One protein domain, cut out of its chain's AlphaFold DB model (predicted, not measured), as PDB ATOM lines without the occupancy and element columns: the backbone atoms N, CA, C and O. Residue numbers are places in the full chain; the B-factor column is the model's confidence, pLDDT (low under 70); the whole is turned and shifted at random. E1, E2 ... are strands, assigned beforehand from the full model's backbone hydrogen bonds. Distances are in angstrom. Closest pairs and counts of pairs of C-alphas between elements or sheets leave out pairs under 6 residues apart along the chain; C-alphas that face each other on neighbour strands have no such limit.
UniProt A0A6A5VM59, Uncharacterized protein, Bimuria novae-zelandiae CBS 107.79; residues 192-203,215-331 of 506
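This is residues 192 to 203 and 215 to 331 of the 506 residues of an uncharacterized protein of Bimuria novae-zelandiae CBS 107.79 (UniProt A0A6A5VM59). Two lobes make an elongated body, joined by the long strand E8, with E1 beside its first part. One lobe is a small sandwich in which the sheet E2 E3 E4 E5 is partly face to face with E6, E7 and the first part of E8; the other holds the bent end of E8 with E9, E10 and E11, and the hairpin E12 and E13 close to E11. The printed part has 129 residues with no named helix and 13 named strands, E1 to E13 along the chain, an all-strand class: a branched sheet of seven, a sheet in the order E2 - E3 - E4 - E5, and the pair E12 - E13, with antiparallel neighbours throughout. It is only just compact, close to loose, with a radius of gyration of the C-alphas of 16.4 A and spans of 47 by 28 by 24 A.

Start with E1, residues 192 to 199, antiparallel to residues 271 to 278 of E8, residues 271 to 285; N 193 and O 277 are 2.9 A apart. On the other side of E8 find E7, residues 260 to 264, with N 261 and O 274 at 2.7 A, and then E6, residues 255 to 257, with N 255 and O 262 at 2.8 A. E8 bends by 89 degrees at residue 282, and its pairing is staggered: E9, residues 288 to 292, pairs with residues 280 to 285, N 282 and O 290 at 2.9 A. E10, residues 299 to 302, follows with N 291 and O 301 at 2.7 A, then E11, residues 312 to 315, with N 300 and O 314 at 2.9 A. E6 to E11 form a meander, each strand the antiparallel neighbour of the one before. So do E2, residues 215 to 220, E3, residues 223 to 227, E4, residues 235 to 238, and E5, residues 245 to 248; look for N 217 and O 225, N 226 and O 236, and N 235 and O 248, each 2.8 A apart. These two strongly twisted sheets form a sandwich, two sheets face to face, their facing parts 11.1 A centre to centre and their strands at 50 degrees; the closest C-alphas of E5 and E7, Leu 248 and Val 264, are 6.9 A apart. E12, residues 321 to 323, and E13, residues 326 to 330, are a hairpin with N 321 and O 328 at 2.8 A; the closest C-alphas of E11 and E13, Ser 315 and Leu 330, are 6.0 A apart.

Find C-alpha 192 at (143.761, -254.703, 19.684); from there E1 runs 21.9 A. E8 starts at C-alpha 271, (128.490, -271.032, 19.092), and measures 31.5 A from first to last C-alpha, while E2 measures 14.7 A. E13 ends at C-alpha 330, (126.147, -250.895, 33.342).

The C-alphas of Pro 243 and Gly 325, the two farthest apart, are 51.9 A from each other. Residues 204 to 214 are not printed, and C-alphas 203 and 215 are 12.5 A apart across this cut. Of the links printed whole, none is long. Mean pLDDT of the printed part is 76.3, with 25 residues under 70, among them 239 to 244 and 328 to 331.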
ATOM      1  N   THR A 192     144.406-253.534  20.296       79.81
ATOM      2  CA  THR A 192     143.761-254.703  19.684       79.81
ATOM      3  C   THR A 192     143.976-255.929  20.559       79.81
ATOM      4  O   THR A 192     145.113-256.374  20.707       79.81
ATOM      5  N   VAL A 193     142.897-256.498  21.095       76.62
ATOM      6  CA  VAL A 193     142.943-257.693  21.950       76.62
ATOM      7  C   VAL A 193     142.286-258.890  21.267       76.62
ATOM      8  O   VAL A 193     141.299-258.721  20.544       76.62
ATOM      9  N   PRO A 194     142.797-260.114  21.474       77.19
ATOM     10  CA  PRO A 194     142.047-261.307  21.125       77.19
ATOM     11  C   PRO A 194     140.822-261.438  22.040       77.19
ATOM     12  O   PRO A 194     140.906-261.176  23.238       77.19
ATOM     13  N   PHE A 195     139.696-261.887  21.493       80.62
ATOM     14  CA  PHE A 195     138.518-262.246  22.279       80.62
ATOM     15  C   PHE A 195     138.007-263.630  21.889       80.62
ATOM     16  O   PHE A 195     138.266-264.140  20.796       80.62
ATOM     17  N   THR A 196     137.280-264.256  22.806       81.31
ATOM     18  CA  THR A 196     136.506-265.469  22.550       81.31
ATOM     19  C   THR A 196     135.219-265.375  23.344       81.31
ATOM     20  O   THR A 196     135.244-265.198  24.557       81.31
ATOM     21  N   TRP A 197     134.099-265.488  22.649       79.19
ATOM     22  CA  TRP A 197     132.767-265.485  23.220       79.19
ATOM     23  C   TRP A 197     132.112-266.829  22.946       79.19
ATOM     24  O   TRP A 197     132.206-267.363  21.843       79.19
ATOM     25  N   THR A 198     131.480-267.395  23.968       81.00
ATOM     26  CA  THR A 198     130.742-268.650  23.850       81.00
ATOM     27  C   THR A 198     129.292-268.365  24.152       81.00
ATOM     28  O   THR A 198     128.952-267.977  25.267       81.00
ATOM     29  N   MET A 199     128.443-268.575  23.160       78.12
ATOM     30  CA  MET A 199     127.019-268.372  23.294       78.12
ATOM     31  C   MET A 199     126.304-269.724  23.227       78.12
ATOM     32  O   MET A 199     126.447-270.443  22.229       78.12
ATOM     33  N   PRO A 200     125.537-270.103  24.263       78.25
ATOM     34  CA  PRO A 200     124.735-271.310  24.196       78.25
ATOM     35  C   PRO A 200     123.716-271.153  23.066       78.25
ATOM     36  O   PRO A 200     122.893-270.240  23.077       78.25
ATOM     37  N   LEU A 201     123.771-272.044  22.076       78.75
ATOM     38  CA  LEU A 201     122.677-272.177  21.127       78.75
ATOM     39  C   LEU A 201     121.559-272.864  21.897       78.75
ATOM     40  O   LEU A 201     121.684-274.036  22.259       78.75
ATOM     41  N   SER A 202     120.504-272.114  22.222       61.88
ATOM     42  CA  SER A 202     119.316-272.686  22.842       61.88
ATOM     43  C   SER A 202     118.881-273.870  21.987       61.88
ATOM     44  O   SER A 202     118.643-273.740  20.784       61.88
ATOM     45  N   GLN A 203     118.863-275.060  22.593       53.38
ATOM     46  CA  GLN A 203     118.366-276.245  21.918       53.38
ATOM     47  C   GLN A 203     116.890-275.986  21.649       53.38
ATOM     48  O   GLN A 203     116.065-276.090  22.554       53.38
ATOM     49  N   THR A 215     115.851-266.867  13.968       73.06
ATOM     50  CA  THR A 215     116.159-265.989  15.100       73.06
ATOM     51  C   THR A 215     117.558-265.416  14.920       73.06
ATOM     52  O   THR A 215     118.534-266.173  14.936       73.06
ATOM     53  N   LEU A 216     117.657-264.092  14.771       74.12
ATOM     54  CA  LEU A 216     118.937-263.388  14.771       74.12
ATOM     55  C   LEU A 216     119.615-263.571  16.127       74.12
ATOM     56  O   LEU A 216     119.061-263.226  17.166       74.12
ATOM     57  N   ILE A 217     120.818-264.126  16.086       75.12
ATOM     58  CA  ILE A 217     121.664-264.363  17.246       75.12
ATOM     59  C   ILE A 217     122.598-263.174  17.468       75.12
ATOM     60  O   ILE A 217     122.691-262.630  18.560       75.12
ATOM     61  N   ALA A 218     123.342-262.823  16.424       73.75
ATOM     62  CA  ALA A 218     124.393-261.819  16.460       73.75
ATOM     63  C   ALA A 218     124.631-261.287  15.047       73.75
ATOM     64  O   ALA A 218     124.241-261.916  14.066       73.75
ATOM     65  N   THR A 219     125.311-260.150  14.935       75.25
ATOM     66  CA  THR A 219     125.823-259.653  13.654       75.25
ATOM     67  C   THR A 219     127.334-259.522  13.764       75.25
ATOM     68  O   THR A 219     127.821-258.791  14.620       75.25
ATOM     69  N   VAL A 220     128.084-260.232  12.921       73.12
ATOM     70  CA  VAL A 220     129.557-260.262  12.957       73.12
ATOM     71  C   VAL A 220     130.101-259.813  11.611       73.12
ATOM     72  O   VAL A 220     129.774-260.400  10.583       73.12
ATOM     73  N   GLY A 221     130.903-258.745  11.594       69.00
ATOM     74  CA  GLY A 221     131.440-258.182  10.347       69.00
ATOM     75  C   GLY A 221     130.349-257.817   9.328       69.00
ATOM     76  O   GLY A 221     130.538-258.020   8.133       69.00
ATOM     77  N   GLY A 222     129.173-257.378   9.799       70.88
ATOM     78  CA  GLY A 222     127.994-257.112   8.961       70.88
ATOM     79  C   GLY A 222     127.203-258.355   8.524       70.88
ATOM     80  O   GLY A 222     126.179-258.216   7.862       70.88
ATOM     81  N   SER A 223     127.640-259.557   8.908       76.56
ATOM     82  CA  SER A 223     126.978-260.830   8.595       76.56
ATOM     83  C   SER A 223     125.981-261.194   9.699       76.56
ATOM     84  O   SER A 223     126.423-261.426  10.832       76.56
ATOM     85  N   PRO A 224     124.661-261.265   9.439       79.31
ATOM     86  CA  PRO A 224     123.717-261.785  10.420       79.31
ATOM     87  C   PRO A 224     123.962-263.280  10.648       79.31
ATOM     88  O   PRO A 224     123.983-264.081   9.712       79.31
ATOM     89  N   ILE A 225     124.127-263.659  11.908       81.38
ATOM     90  CA  ILE A 225     124.216-265.041  12.363       81.38
ATOM     91  C   ILE A 225     122.851-265.413  12.919       81.38
ATOM     92  O   ILE A 225     122.352-264.777  13.842       81.38
ATOM     93  N   ASN A 226     122.257-266.454  12.362       82.69
ATOM     94  CA  ASN A 226     120.892-266.865  12.628       82.69
ATOM     95  C   ASN A 226     120.861-268.295  13.170       82.69
ATOM     96  O   ASN A 226     121.501-269.181  12.606       82.69
ATOM     97  N   ALA A 227     120.091-268.554  14.227       80.75
ATOM     98  CA  ALA A 227     119.827-269.927  14.653       80.75
ATOM     99  C   ALA A 227     119.018-270.637  13.562       80.75
ATOM    100  O   ALA A 227     118.065-270.050  13.046       80.75
ATOM    101  N   ASN A 228     119.350-271.887  13.224       79.44
ATOM    102  CA  ASN A 228     118.468-272.709  12.406       79.44
ATOM    103  C   ASN A 228     117.419-273.378  13.311       79.44
ATOM    104  O   ASN A 228     117.746-274.352  13.993       79.44
ATOM    105  N   PRO A 229     116.159-272.911  13.320       70.19
ATOM    106  CA  PRO A 229     115.139-273.509  14.173       70.19
ATOM    107  C   PRO A 229     114.871-274.979  13.802       70.19
ATOM    108  O   PRO A 229     114.549-275.784  14.673       70.19
ATOM    109  N   SER A 230     115.063-275.366  12.538       77.88
ATOM    110  CA  SER A 230     114.853-276.738  12.057       77.88
ATOM    111  C   SER A 230     115.985-277.702  12.407       77.88
ATOM    112  O   SER A 230     115.872-278.901  12.152       77.88
ATOM    113  N   SER A 231     117.103-277.217  12.950       79.88
ATOM    114  CA  SER A 231     118.258-278.049  13.294       79.88
ATOM    115  C   SER A 231     118.997-277.453  14.498       79.88
ATOM    116  O   SER A 231     119.865-276.599  14.323       79.88
ATOM    117  N   PRO A 232     118.673-277.882  15.733       74.81
ATOM    118  CA  PRO A 232     119.350-277.408  16.939       74.81
ATOM    119  C   PRO A 232     120.869-277.592  16.853       74.81
ATOM    120  O   PRO A 232     121.348-278.625  16.389       74.81
ATOM    121  N   GLY A 233     121.631-276.586  17.292       77.00
ATOM    122  CA  GLY A 233     123.096-276.588  17.177       77.00
ATOM    123  C   GLY A 233     123.624-276.261  15.774       77.00
ATOM    124  O   GLY A 233     124.828-276.352  15.537       77.00
ATOM    125  N   VAL A 234     122.744-275.873  14.848       83.31
ATOM    126  CA  VAL A 234     123.111-275.385  13.519       83.31
ATOM    127  C   VAL A 234     122.856-273.885  13.430       83.31
ATOM    128  O   VAL A 234     121.799-273.381  13.813       83.31
ATOM    129  N   VAL A 235     123.835-273.171  12.893       86.44
ATOM    130  CA  VAL A 235     123.822-271.721  12.705       86.44
ATOM    131  C   VAL A 235     123.942-271.408  11.228       86.44
ATOM    132  O   VAL A 235     124.672-272.072  10.496       86.44
ATOM    133  N   ILE A 236     123.219-270.391  10.788       84.56
ATOM    134  CA  ILE A 236     123.199-269.924   9.410       84.56
ATOM    135  C   ILE A 236     123.816-268.534   9.391       84.56
ATOM    136  O   ILE A 236     123.309-267.610  10.020       84.56
ATOM    137  N   ILE A 237     124.917-268.390   8.670       83.94
ATOM    138  CA  ILE A 237     125.616-267.126   8.486       83.94
ATOM    139  C   ILE A 237     125.121-266.541   7.167       83.94
ATOM    140  O   ILE A 237     125.397-267.079   6.089       83.94
ATOM    141  N   GLY A 238     124.345-265.464   7.254       78.25
ATOM    142  CA  GLY A 238     123.957-264.674   6.094       78.25
ATOM    143  C   GLY A 238     125.136-263.821   5.644       78.25
ATOM    144  O   GLY A 238     125.697-263.076   6.443       78.25
ATOM    145  N   GLY A 239     125.534-263.936   4.380       64.19
ATOM    146  CA  GLY A 239     126.592-263.100   3.828       64.19
ATOM    147  C   GLY A 239     126.134-261.641   3.665       64.19
ATOM    148  O   GLY A 239     125.044-261.409   3.135       64.19
ATOM    149  N   PRO A 240     126.944-260.641   4.055       49.31
ATOM    150  CA  PRO A 240     126.722-259.260   3.666       49.31
ATOM    151  C   PRO A 240     127.023-259.153   2.169       49.31
ATOM    152  O   PRO A 240     128.173-259.125   1.744       49.31
ATOM    153  N   GLY A 241     125.970-259.169   1.351       51.19
ATOM    154  CA  GLY A 241     126.075-258.970  -0.096       51.19
ATOM    155  C   GLY A 241     126.497-260.190  -0.922       51.19
ATOM    156  O   GLY A 241     126.650-260.052  -2.134       51.19
ATOM    157  N   THR A 242     126.641-261.381  -0.333       44.62
ATOM    158  CA  THR A 242     126.832-262.625  -1.099       44.62
ATOM    159  C   THR A 242     125.558-263.477  -1.101       44.62
ATOM    160  O   THR A 242     125.025-263.800  -0.038       44.62
ATOM    161  N   PRO A 243     125.044-263.872  -2.283       41.22
ATOM    162  CA  PRO A 243     123.927-264.801  -2.387       41.22
ATOM    163  C   PRO A 243     124.420-266.204  -2.018       41.22
ATOM    164  O   PRO A 243     124.919-266.955  -2.849       41.22
ATOM    165  N   GLY A 244     124.337-266.532  -0.732       58.75
ATOM    166  CA  GLY A 244     124.702-267.840  -0.205       58.75
ATOM    167  C   GLY A 244     124.755-267.811   1.315       58.75
ATOM    168  O   GLY A 244     125.584-267.124   1.903       58.75
ATOM    169  N   SER A 245     123.862-268.553   1.961       75.56
ATOM    170  CA  SER A 245     123.920-268.767   3.403       75.56
ATOM    171  C   SER A 245     124.915-269.883   3.712       75.56
ATOM    172  O   SER A 245     124.752-270.999   3.210       75.56
ATOM    173  N   GLN A 246     125.921-269.623   4.544       84.81
ATOM    174  CA  GLN A 246     126.788-270.691   5.043       84.81
ATOM    175  C   GLN A 246     126.154-271.322   6.276       84.81
ATOM    176  O   GLN A 246     125.655-270.620   7.150       84.81
ATOM    177  N   THR A 247     126.162-272.649   6.343       87.00
ATOM    178  CA  THR A 247     125.638-273.390   7.491       87.00
ATOM    179  C   THR A 247     126.803-273.932   8.305       87.00
ATOM    180  O   THR A 247     127.701-274.562   7.752       87.00
ATOM    181  N   LEU A 248     126.784-273.690   9.610       89.25
ATOM    182  CA  LEU A 248     127.799-274.126  10.555       89.25
ATOM    183  C   LEU A 248     127.144-275.047  11.586       89.25
ATOM    184  O   LEU A 248     126.145-274.680  12.200       89.25
ATOM    185  N   SER A 249     127.692-276.243  11.770       90.38
ATOM    186  CA  SER A 249     127.197-277.231  12.734       90.38
ATOM    187  C   SER A 249     128.323-277.712  13.643       90.38
ATOM    188  O   SER A 249     129.501-277.480  13.357       90.38
ATOM    189  N   ALA A 250     127.976-278.361  14.755       87.19
ATOM    190  CA  ALA A 250     128.958-278.919  15.677       87.19
ATOM    191  C   ALA A 250     129.943-279.847  14.939       87.19
ATOM    192  O   ALA A 250     129.536-280.785  14.255       87.19
ATOM    193  N   GLY A 251     131.243-279.567  15.061       83.25
ATOM    194  CA  GLY A 251     132.302-280.328  14.385       83.25
ATOM    195  C   GLY A 251     132.599-279.919  12.943       83.25
ATOM    196  O   GLY A 251     133.557-280.428  12.361       83.25
ATOM    197  N   SER A 252     131.833-278.995  12.359       89.19
ATOM    198  CA  SER A 252     132.203-278.385  11.083       89.19
ATOM    199  C   SER A 252     133.483-277.546  11.228       89.19
ATOM    200  O   SER A 252     133.723-276.982  12.301       89.19
ATOM    201  N   PRO A 253     134.295-277.417  10.159       90.50
ATOM    202  CA  PRO A 253     135.416-276.486  10.146       90.50
ATOM    203  C   PRO A 253     134.963-275.068  10.527       90.50
ATOM    204  O   PRO A 253     133.880-274.652  10.103       90.50
ATOM    205  N   PRO A 254     135.767-274.315  11.299       89.00
ATOM    206  CA  PRO A 254     135.446-272.934  11.619       89.00
ATOM    207  C   PRO A 254     135.276-272.086  10.354       89.00
ATOM    208  O   PRO A 254     136.059-272.197   9.410       89.00
ATOM    209  N   VAL A 255     134.275-271.212  10.352       88.50
ATOM    210  CA  VAL A 255     134.038-270.244   9.277       88.50
ATOM    211  C   VAL A 255     134.720-268.934   9.639       88.50
ATOM    212  O   VAL A 255     134.499-268.384  10.717       88.50
ATOM    213  N   VAL A 256     135.547-268.421   8.731       83.88
ATOM    214  CA  VAL A 256     136.212-267.126   8.894       83.88
ATOM    215  C   VAL A 256     135.354-266.043   8.246       83.88
ATOM    216  O   VAL A 256     135.149-266.035   7.035       83.88
ATOM    217  N   VAL A 257     134.874-265.121   9.069       80.19
ATOM    218  CA  VAL A 257     134.251-263.851   8.677       80.19
ATOM    219  C   VAL A 257     135.320-262.758   8.854       80.19
ATOM    220  O   VAL A 257     136.215-262.939   9.680       80.19
ATOM    221  N   PRO A 258     135.342-261.645   8.095       77.56
ATOM    222  CA  PRO A 258     136.409-260.649   8.227       77.56
ATOM    223  C   PRO A 258     136.677-260.233   9.687       77.56
ATOM    224  O   PRO A 258     135.826-259.635  10.336       77.56
ATOM    225  N   GLY A 259     137.862-260.586  10.205       74.81
ATOM    226  CA  GLY A 259     138.294-260.294  11.581       74.81
ATOM    227  C   GLY A 259     137.779-261.244  12.676       74.81
ATOM    228  O   GLY A 259     138.135-261.068  13.843       74.81
ATOM    229  N   THR A 260     136.976-262.258  12.341       82.62
ATOM    230  CA  THR A 260     136.328-263.151  13.316       82.62
ATOM    231  C   THR A 260     136.235-264.593  12.805       82.62
ATOM    232  O   THR A 260     136.011-264.862  11.633       82.62
ATOM    233  N   ILE A 261     136.395-265.554  13.699       86.88
ATOM    234  CA  ILE A 261     136.274-266.987  13.475       86.88
ATOM    235  C   ILE A 261     135.020-267.459  14.209       86.88
ATOM    236  O   ILE A 261     134.843-267.206  15.400       86.88
ATOM    237  N   LEU A 262     134.149-268.154  13.490       87.88
ATOM    238  CA  LEU A 262     132.926-268.753  14.006       87.88
ATOM    239  C   LEU A 262     133.092-270.269  14.015       87.88
ATOM    240  O   LEU A 262     133.435-270.867  13.000       87.88
ATOM    241  N   SER A 263     132.833-270.913  15.145       91.31
ATOM    242  CA  SER A 263     132.821-272.377  15.259       91.31
ATOM    243  C   SER A 263     131.677-272.822  16.163       91.31
ATOM    244  O   SER A 263     131.214-272.046  16.989       91.31
ATOM    245  N   VAL A 264     131.196-274.054  16.017       88.94
ATOM    246  CA  VAL A 264     130.233-274.632  16.964       88.94
ATOM    247  C   VAL A 264     130.932-275.742  17.732       88.94
ATOM    248  O   VAL A 264     131.460-276.687  17.141       88.94
ATOM    249  N   SER A 265     130.945-275.607  19.055       88.31
ATOM    250  CA  SER A 265     131.545-276.568  19.974       88.31
ATOM    251  C   SER A 265     130.933-277.954  19.788       88.31
ATOM    252  O   SER A 265     129.717-278.118  19.883       88.31
ATOM    253  N   LEU A 266     131.783-278.962  19.590       84.38
ATOM    254  CA  LEU A 266     131.373-280.370  19.556       84.38
ATOM    255  C   LEU A 266     130.741-280.817  20.877       84.38
ATOM    256  O   LEU A 266     129.768-281.562  20.877       84.38
ATOM    257  N   THR A 267     131.296-280.359  21.999       84.81
ATOM    258  CA  THR A 267     130.919-280.842  23.331       84.81
ATOM    259  C   THR A 267     129.648-280.181  23.846       84.81
ATOM    260  O   THR A 267     128.811-280.839  24.454       84.81
ATOM    261  N   SER A 268     129.505-278.872  23.629       84.38
ATOM    262  CA  SER A 268     128.395-278.093  24.189       84.38
ATOM    263  C   SER A 268     127.335-277.701  23.164       84.38
ATOM    264  O   SER A 268     126.279-277.214  23.556       84.38
ATOM    265  N   GLY A 269     127.607-277.848  21.864       84.44
ATOM    266  CA  GLY A 269     126.758-277.295  20.805       84.44
ATOM    267  C   GLY A 269     126.690-275.763  20.811       84.44
ATOM    268  O   GLY A 269     125.877-275.191  20.096       84.44
ATOM    269  N   ALA A 270     127.508-275.086  21.624       85.88
ATOM    270  CA  ALA A 270     127.535-273.631  21.716       85.88
ATOM    271  C   ALA A 270     128.250-273.014  20.510       85.88
ATOM    272  O   ALA A 270     129.243-273.560  20.025       85.88
ATOM    273  N   LEU A 271     127.781-271.849  20.067       86.06
ATOM    274  CA  LEU A 271     128.490-271.032  19.092       86.06
ATOM    275  C   LEU A 271     129.672-270.358  19.794       86.06
ATOM    276  O   LEU A 271     129.497-269.642  20.775       86.06
ATOM    277  N   ILE A 272     130.869-270.580  19.273       86.44
ATOM    278  CA  ILE A 272     132.104-269.930  19.690       86.44
ATOM    279  C   ILE A 272     132.458-268.890  18.629       86.44
ATOM    280  O   ILE A 272     132.689-269.226  17.466       86.44
ATOM    281  N   ILE A 273     132.519-267.632  19.049       85.19
ATOM    282  CA  ILE A 273     132.927-266.485  18.242       85.19
ATOM    283  C   ILE A 273     134.275-266.014  18.781       85.19
ATOM    284  O   ILE A 273     134.345-265.508  19.897       85.19
ATOM    285  N   SER A 274     135.354-266.181  18.025       86.69
ATOM    286  CA  SER A 274     136.685-265.708  18.418       86.69
ATOM    287  C   SER A 274     137.242-264.733  17.398       86.69
ATOM    288  O   SER A 274     136.926-264.799  16.221       86.69
ATOM    289  N   GLY A 275     138.061-263.783  17.819       86.62
ATOM    290  CA  GLY A 275     138.555-262.773  16.894       86.62
ATOM    291  C   GLY A 275     139.505-261.804  17.552       86.62
ATOM    292  O   GLY A 275     140.016-262.052  18.644       86.62
ATOM    293  N   LYS A 276     139.739-260.692  16.863       82.38
ATOM    294  CA  LYS A 276     140.428-259.535  17.424       82.38
ATOM    295  C   LYS A 276     139.448-258.380  17.489       82.38
ATOM    296  O   LYS A 276     138.762-258.117  16.508       82.38
ATOM    297  N   SER A 277     139.402-257.707  18.629       76.50
ATOM    298  CA  SER A 277     138.625-256.486  18.798       76.50
ATOM    299  C   SER A 277     139.543-255.320  19.127       76.50
ATOM    300  O   SER A 277     140.537-255.487  19.837       76.50
ATOM    301  N   THR A 278     139.226-254.148  18.586       79.75
ATOM    302  CA  THR A 278     139.917-252.903  18.908       79.75
ATOM    303  C   THR A 278     139.187-252.224  20.052       79.75
ATOM    304  O   THR A 278     138.075-251.731  19.898       79.75
ATOM    305  N   LEU A 279     139.842-252.190  21.200       78.25
ATOM    306  CA  LEU A 279     139.389-251.530  22.405       78.25
ATOM    307  C   LEU A 279     139.767-250.053  22.373       78.25
ATOM    308  O   LEU A 279     140.931-249.701  22.161       78.25
ATOM    309  N   LEU A 280     138.777-249.200  22.614       78.75
ATOM    310  CA  LEU A 280     138.953-247.761  22.753       78.75
ATOM    311  C   LEU A 280     138.977-247.407  24.240       78.75
ATOM    312  O   LEU A 280     138.030-247.750  24.949       78.75
ATOM    313  N   PRO A 281     140.017-246.731  24.742       78.88
ATOM    314  CA  PRO A 281     140.022-246.289  26.124       78.88
ATOM    315  C   PRO A 281     139.009-245.166  26.300       78.88
ATOM    316  O   PRO A 281     138.951-244.223  25.514       78.88
ATOM    317  N   VAL A 282     138.199-245.289  27.342       75.75
ATOM    318  CA  VAL A 282     137.087-244.375  27.624       75.75
ATOM    319  C   VAL A 282     137.169-243.746  29.012       75.75
ATOM    320  O   VAL A 282     136.465-242.780  29.291       75.75
ATOM    321  N   GLY A 283     138.045-244.252  29.884       77.81
ATOM    322  CA  GLY A 283     138.277-243.674  31.203       77.81
ATOM    323  C   GLY A 283     139.062-244.597  32.124       77.81
ATOM    324  O   GLY A 283     139.726-245.528  31.670       77.81
ATOM    325  N   ALA A 284     138.963-244.350  33.428       75.88
ATOM    326  CA  ALA A 284     139.506-245.223  34.460       75.88
ATOM    327  C   ALA A 284     138.502-245.398  35.611       75.88
ATOM    328  O   ALA A 284     137.834-244.440  35.995       75.88
ATOM    329  N   LEU A 285     138.414-246.609  36.168       72.25
ATOM    330  CA  LEU A 285     137.586-246.966  37.324       72.25
ATOM    331  C   LEU A 285     138.445-247.715  38.341       72.25
ATOM    332  O   LEU A 285     139.094-248.704  38.003       72.25
ATOM    333  N   GLY A 286     138.495-247.223  39.582       75.44
ATOM    334  CA  GLY A 286     139.298-247.843  40.642       75.44
ATOM    335  C   GLY A 286     140.792-247.975  40.301       75.44
ATOM    336  O   GLY A 286     141.427-248.939  40.726       75.44
ATOM    337  N   GLY A 287     141.329-247.054  39.487       78.06
ATOM    338  CA  GLY A 287     142.712-247.073  38.988       78.06
ATOM    339  C   GLY A 287     142.958-247.969  37.766       78.06
ATOM    340  O   GLY A 287     144.061-247.960  37.228       78.06
ATOM    341  N   GLN A 288     141.952-248.714  37.299       79.94
ATOM    342  CA  GLN A 288     142.045-249.560  36.108       79.94
ATOM    343  C   GLN A 288     141.489-248.837  34.884       79.94
ATOM    344  O   GLN A 288     140.508-248.105  34.993       79.94
ATOM    345  N   THR A 289     142.090-249.049  33.710       77.69
ATOM    346  CA  THR A 289     141.581-248.446  32.468       77.69
ATOM    347  C   THR A 289     140.272-249.117  32.064       77.69
ATOM    348  O   THR A 289     140.133-250.338  32.133       77.69
ATOM    349  N   VAL A 290     139.318-248.299  31.645       80.19
ATOM    350  CA  VAL A 290     138.035-248.716  31.094       80.19
ATOM    351  C   VAL A 290     138.124-248.619  29.584       80.19
ATOM    352  O   VAL A 290     138.535-247.591  29.039       80.19
ATOM    353  N   TRP A 291     137.704-249.678  28.917       82.56
ATOM    354  CA  TRP A 291     137.750-249.838  27.480       82.56
ATOM    355  C   TRP A 291     136.350-250.096  26.937       82.56
ATOM    356  O   TRP A 291     135.659-251.012  27.383       82.56
ATOM    357  N   ALA A 292     135.944-249.321  25.939       75.69
ATOM    358  CA  ALA A 292     134.781-249.631  25.130       75.69
ATOM    359  C   ALA A 292     135.198-250.525  23.965       75.69
ATOM    360  O   ALA A 292     136.193-250.259  23.285       75.69
ATOM    361  N   ASP A 293     134.414-251.566  23.719       75.56
ATOM    362  CA  ASP A 293     134.525-252.377  22.519       75.56
ATOM    363  C   ASP A 293     133.449-251.923  21.514       75.56
ATOM    364  O   ASP A 293     132.270-252.226  21.707       75.56
ATOM    365  N   PRO A 294     133.803-251.221  20.422       63.38
ATOM    366  CA  PRO A 294     132.829-250.751  19.437       63.38
ATOM    367  C   PRO A 294     132.053-251.885  18.759       63.38
ATOM    368  O   PRO A 294     130.960-251.656  18.246       63.38
ATOM    369  N   SER A 295     132.609-253.102  18.741       62.47
ATOM    370  CA  SER A 295     131.944-254.283  18.185       62.47
ATOM    371  C   SER A 295     130.927-254.905  19.147       62.47
ATOM    372  O   SER A 295     130.064-255.666  18.710       62.47
ATOM    373  N   ARG A 296     130.985-254.560  20.440       67.38
ATOM    374  CA  ARG A 296     130.093-255.061  21.493       67.38
ATOM    375  C   ARG A 296     129.431-253.892  22.205       67.38
ATOM    376  O   ARG A 296     129.879-253.406  23.233       67.38
ATOM    377  N   SER A 297     128.306-253.454  21.651       55.97
ATOM    378  CA  SER A 297     127.686-252.186  22.034       55.97
ATOM    379  C   SER A 297     127.095-252.118  23.447       55.97
ATOM    380  O   SER A 297     126.634-251.052  23.848       55.97
ATOM    381  N   ASN A 298     127.066-253.244  24.161       66.88
ATOM    382  CA  ASN A 298     126.459-253.393  25.484       66.88
ATOM    383  C   ASN A 298     127.479-253.870  26.530       66.88
ATOM    384  O   ASN A 298     127.090-254.223  27.642       66.88
ATOM    385  N   GLU A 299     128.767-253.909  26.177       71.81
ATOM    386  CA  GLU A 299     129.829-254.388  27.053       71.81
ATOM    387  C   GLU A 299     130.928-253.338  27.202       71.81
ATOM    388  O   GLU A 299     131.313-252.649  26.256       71.81
ATOM    389  N   VAL A 300     131.457-253.248  28.414       78.88
ATOM    390  CA  VAL A 300     132.639-252.458  28.738       78.88
ATOM    391  C   VAL A 300     133.648-253.388  29.391       78.88
ATOM    392  O   VAL A 300     133.295-254.243  30.205       78.88
ATOM    393  N   ILE A 301     134.912-253.232  29.025       82.69
ATOM    394  CA  ILE A 301     136.006-254.043  29.548       82.69
ATOM    395  C   ILE A 301     136.828-253.182  30.496       82.69
ATOM    396  O   ILE A 301     137.232-252.079  30.144       82.69
ATOM    397  N   ILE A 302     137.096-253.674  31.696       82.88
ATOM    398  CA  ILE A 302     137.854-252.955  32.720       82.88
ATOM    399  C   ILE A 302     139.103-253.771  33.042       82.88
ATOM    400  O   ILE A 302     138.994-254.970  33.283       82.88
ATOM    401  N   GLY A 303     140.276-253.136  33.005       82.94
ATOM    402  CA  GLY A 303     141.556-253.779  33.316       82.94
ATOM    403  C   GLY A 303     142.668-253.490  32.310       82.94
ATOM    404  O   GLY A 303     142.568-252.590  31.469       82.94
ATOM    405  N   ASP A 304     143.757-254.253  32.414       78.69
ATOM    406  CA  ASP A 304     144.866-254.213  31.456       78.69
ATOM    407  C   ASP A 304     144.544-255.092  30.234       78.69
ATOM    408  O   ASP A 304     144.470-256.318  30.364       78.69
ATOM    409  N   PRO A 305     144.389-254.509  29.030       69.19
ATOM    410  CA  PRO A 305     144.045-255.258  27.824       69.19
ATOM    411  C   PRO A 305     145.134-256.256  27.408       69.19
ATOM    412  O   PRO A 305     144.852-257.184  26.652       69.19
ATOM    413  N   ASN A 306     146.365-256.099  27.905       70.69
ATOM    414  CA  ASN A 306     147.470-257.022  27.645       70.69
ATOM    415  C   ASN A 306     147.493-258.213  28.612       70.69
ATOM    416  O   ASN A 306     148.234-259.171  28.384       70.69
ATOM    417  N   SER A 307     146.666-258.178  29.659       77.50
ATOM    418  CA  SER A 307     146.592-259.194  30.705       77.50
ATOM    419  C   SER A 307     145.173-259.771  30.759       77.50
ATOM    420  O   SER A 307     144.369-259.342  31.585       77.50
ATOM    421  N   PRO A 308     144.836-260.786  29.933       66.12
ATOM    422  CA  PRO A 308     143.471-261.313  29.823       66.12
ATOM    423  C   PRO A 308     142.862-261.779  31.151       66.12
ATOM    424  O   PRO A 308     141.649-261.752  31.318       66.12
ATOM    425  N   GLN A 309     143.700-262.194  32.106       69.69
ATOM    426  CA  GLN A 309     143.270-262.625  33.441       69.69
ATOM    427  C   GLN A 309     142.805-261.472  34.343       69.69
ATOM    428  O   GLN A 309     142.178-261.721  35.366       69.69
ATOM    429  N   GLN A 310     143.117-260.229  33.978       70.94
ATOM    430  CA  GLN A 310     142.723-259.017  34.699       70.94
ATOM    431  C   GLN A 310     141.632-258.239  33.960       70.94
ATOM    432  O   GLN A 310     141.305-257.126  34.360       70.94
ATOM    433  N   LEU A 311     141.084-258.798  32.876       77.88
ATOM    434  CA  LEU A 311     139.980-258.179  32.164       77.88
ATOM    435  C   LEU A 311     138.657-258.591  32.791       77.88
ATOM    436  O   LEU A 311     138.267-259.758  32.808       77.88
ATOM    437  N   HIS A 312     137.935-257.589  33.254       80.19
ATOM    438  CA  HIS A 312     136.583-257.709  33.746       80.19
ATOM    439  C   HIS A 312     135.623-257.233  32.663       80.19
ATOM    440  O   HIS A 312     135.749-256.115  32.171       80.19
ATOM    441  N   THR A 313     134.682-258.087  32.260       80.62
ATOM    442  CA  THR A 313     133.632-257.701  31.310       80.62
ATOM    443  C   THR A 313     132.395-257.323  32.102       80.62
ATOM    444  O   THR A 313     131.812-258.168  32.778       80.62
ATOM    445  N   LEU A 314     132.009-256.057  32.017       77.88
ATOM    446  CA  LEU A 314     130.748-255.567  32.544       77.88
ATOM    447  C   LEU A 314     129.763-255.488  31.377       77.88
ATOM    448  O   LEU A 314     130.096-254.933  30.331       77.88
ATOM    449  N   SER A 315     128.573-256.058  31.545       75.62
ATOM    450  CA  SER A 315     127.500-256.024  30.547       75.62
ATOM    451  C   SER A 315     126.312-255.242  31.092       75.62
ATOM    452  O   SER A 315     126.066-255.244  32.294       75.62
ATOM    453  N   VAL A 316     125.586-254.581  30.196       65.19
ATOM    454  CA  VAL A 316     124.342-253.842  30.465       65.19
ATOM    455  C   VAL A 316     123.262-254.701  31.145       65.19
ATOM    456  O   VAL A 316     122.477-254.183  31.933       65.19
ATOM    457  N   ASP A 317     123.254-256.004  30.867       68.06
ATOM    458  CA  ASP A 317     122.341-256.979  31.483       68.06
ATOM    459  C   ASP A 317     123.061-257.875  32.512       68.06
ATOM    460  O   ASP A 317     122.529-258.896  32.949       68.06
ATOM    461  N   GLY A 318     124.311-257.543  32.844       68.69
ATOM    462  CA  GLY A 318     125.135-258.296  33.779       68.69
ATOM    463  C   GLY A 318     124.884-257.908  35.233       68.69
ATOM    464  O   GLY A 318     124.401-256.819  35.538       68.69
ATOM    465  N   GLU A 319     125.274-258.799  36.141       71.69
ATOM    466  CA  GLU A 319     125.314-258.478  37.566       71.69
ATOM    467  C   GLU A 319     126.312-257.333  37.832       71.69
ATOM    468  O   GLU A 319     127.383-257.295  37.209       71.69
ATOM    469  N   PRO A 320     126.005-256.413  38.766       73.81
ATOM    470  CA  PRO A 320     126.955-255.409  39.225       73.81
ATOM    471  C   PRO A 320     128.266-256.052  39.676       73.81
ATOM    472  O   PRO A 320     128.278-257.096  40.331       73.81
ATOM    473  N   MET A 321     129.383-255.401  39.375       75.12
ATOM    474  CA  MET A 321     130.706-255.903  39.705       75.12
ATOM    475  C   MET A 321     131.427-254.985  40.687       75.12
ATOM    476  O   MET A 321     131.481-253.777  40.489       75.12
ATOM    477  N   VAL A 322     132.061-255.561  41.710       74.88
ATOM    478  CA  VAL A 322     132.931-254.809  42.622       74.88
ATOM    479  C   VAL A 322     134.358-254.765  42.072       74.88
ATOM    480  O   VAL A 322     135.013-255.799  41.949       74.88
ATOM    481  N   ILE A 323     134.857-253.566  41.775       73.50
ATOM    482  CA  ILE A 323     136.216-253.305  41.286       73.50
ATOM    483  C   ILE A 323     136.901-252.356  42.260       73.50
ATOM    484  O   ILE A 323     136.447-251.232  42.468       73.50
ATOM    485  N   SER A 324     137.987-252.813  42.888       75.06
ATOM    486  CA  SER A 324     138.725-252.035  43.897       75.06
ATOM    487  C   SER A 324     137.816-251.466  45.007       75.06
ATOM    488  O   SER A 324     137.996-250.335  45.446       75.06
ATOM    489  N   GLY A 325     136.795-252.224  45.429       72.56
ATOM    490  CA  GLY A 325     135.817-251.801  46.444       72.56
ATOM    491  C   GLY A 325     134.685-250.895  45.938       72.56
ATOM    492  O   GLY A 325     133.807-250.543  46.716       72.56
ATOM    493  N   THR A 326     134.673-250.544  44.649       63.19
ATOM    494  CA  THR A 326     133.604-249.763  44.001       63.19
ATOM    495  C   THR A 326     132.650-250.704  43.279       63.19
ATOM    496  O   THR A 326     133.104-251.522  42.483       63.19
ATOM    497  N   THR A 327     131.343-250.598  43.520       70.56
ATOM    498  CA  THR A 327     130.351-251.397  42.785       70.56
ATOM    499  C   THR A 327     129.997-250.677  41.490       70.56
ATOM    500  O   THR A 327     129.476-249.567  41.495       70.56
ATOM    501  N   VAL A 328     130.284-251.300  40.358       67.25
ATOM    502  CA  VAL A 328     130.045-250.753  39.026       67.25
ATOM    503  C   VAL A 328     128.958-251.578  38.358       67.25
ATOM    504  O   VAL A 328     129.042-252.804  38.321       67.25
ATOM    505  N   ALA A 329     127.948-250.917  37.806       68.62
ATOM    506  CA  ALA A 329     126.931-251.560  36.987       68.62
ATOM    507  C   ALA A 329     126.765-250.781  35.682       68.62
ATOM    508  O   ALA A 329     126.715-249.547  35.672       68.62
ATOM    509  N   LEU A 330     126.661-251.499  34.563       65.75
ATOM    510  CA  LEU A 330     126.147-250.895  33.342       65.75
ATOM    511  C   LEU A 330     124.630-250.933  33.437       65.75
ATOM    512  O   LEU A 330     124.041-251.991  33.617       65.75
ATOM    513  N   SER A 331     123.997-249.772  33.349       54.75
ATOM    514  CA  SER A 331     122.544-249.706  33.299       54.75
ATOM    515  C   SER A 331     122.114-249.725  31.840       54.75
ATOM    516  O   SER A 331     122.581-248.902  31.046       54.75
TER     517      SER A 331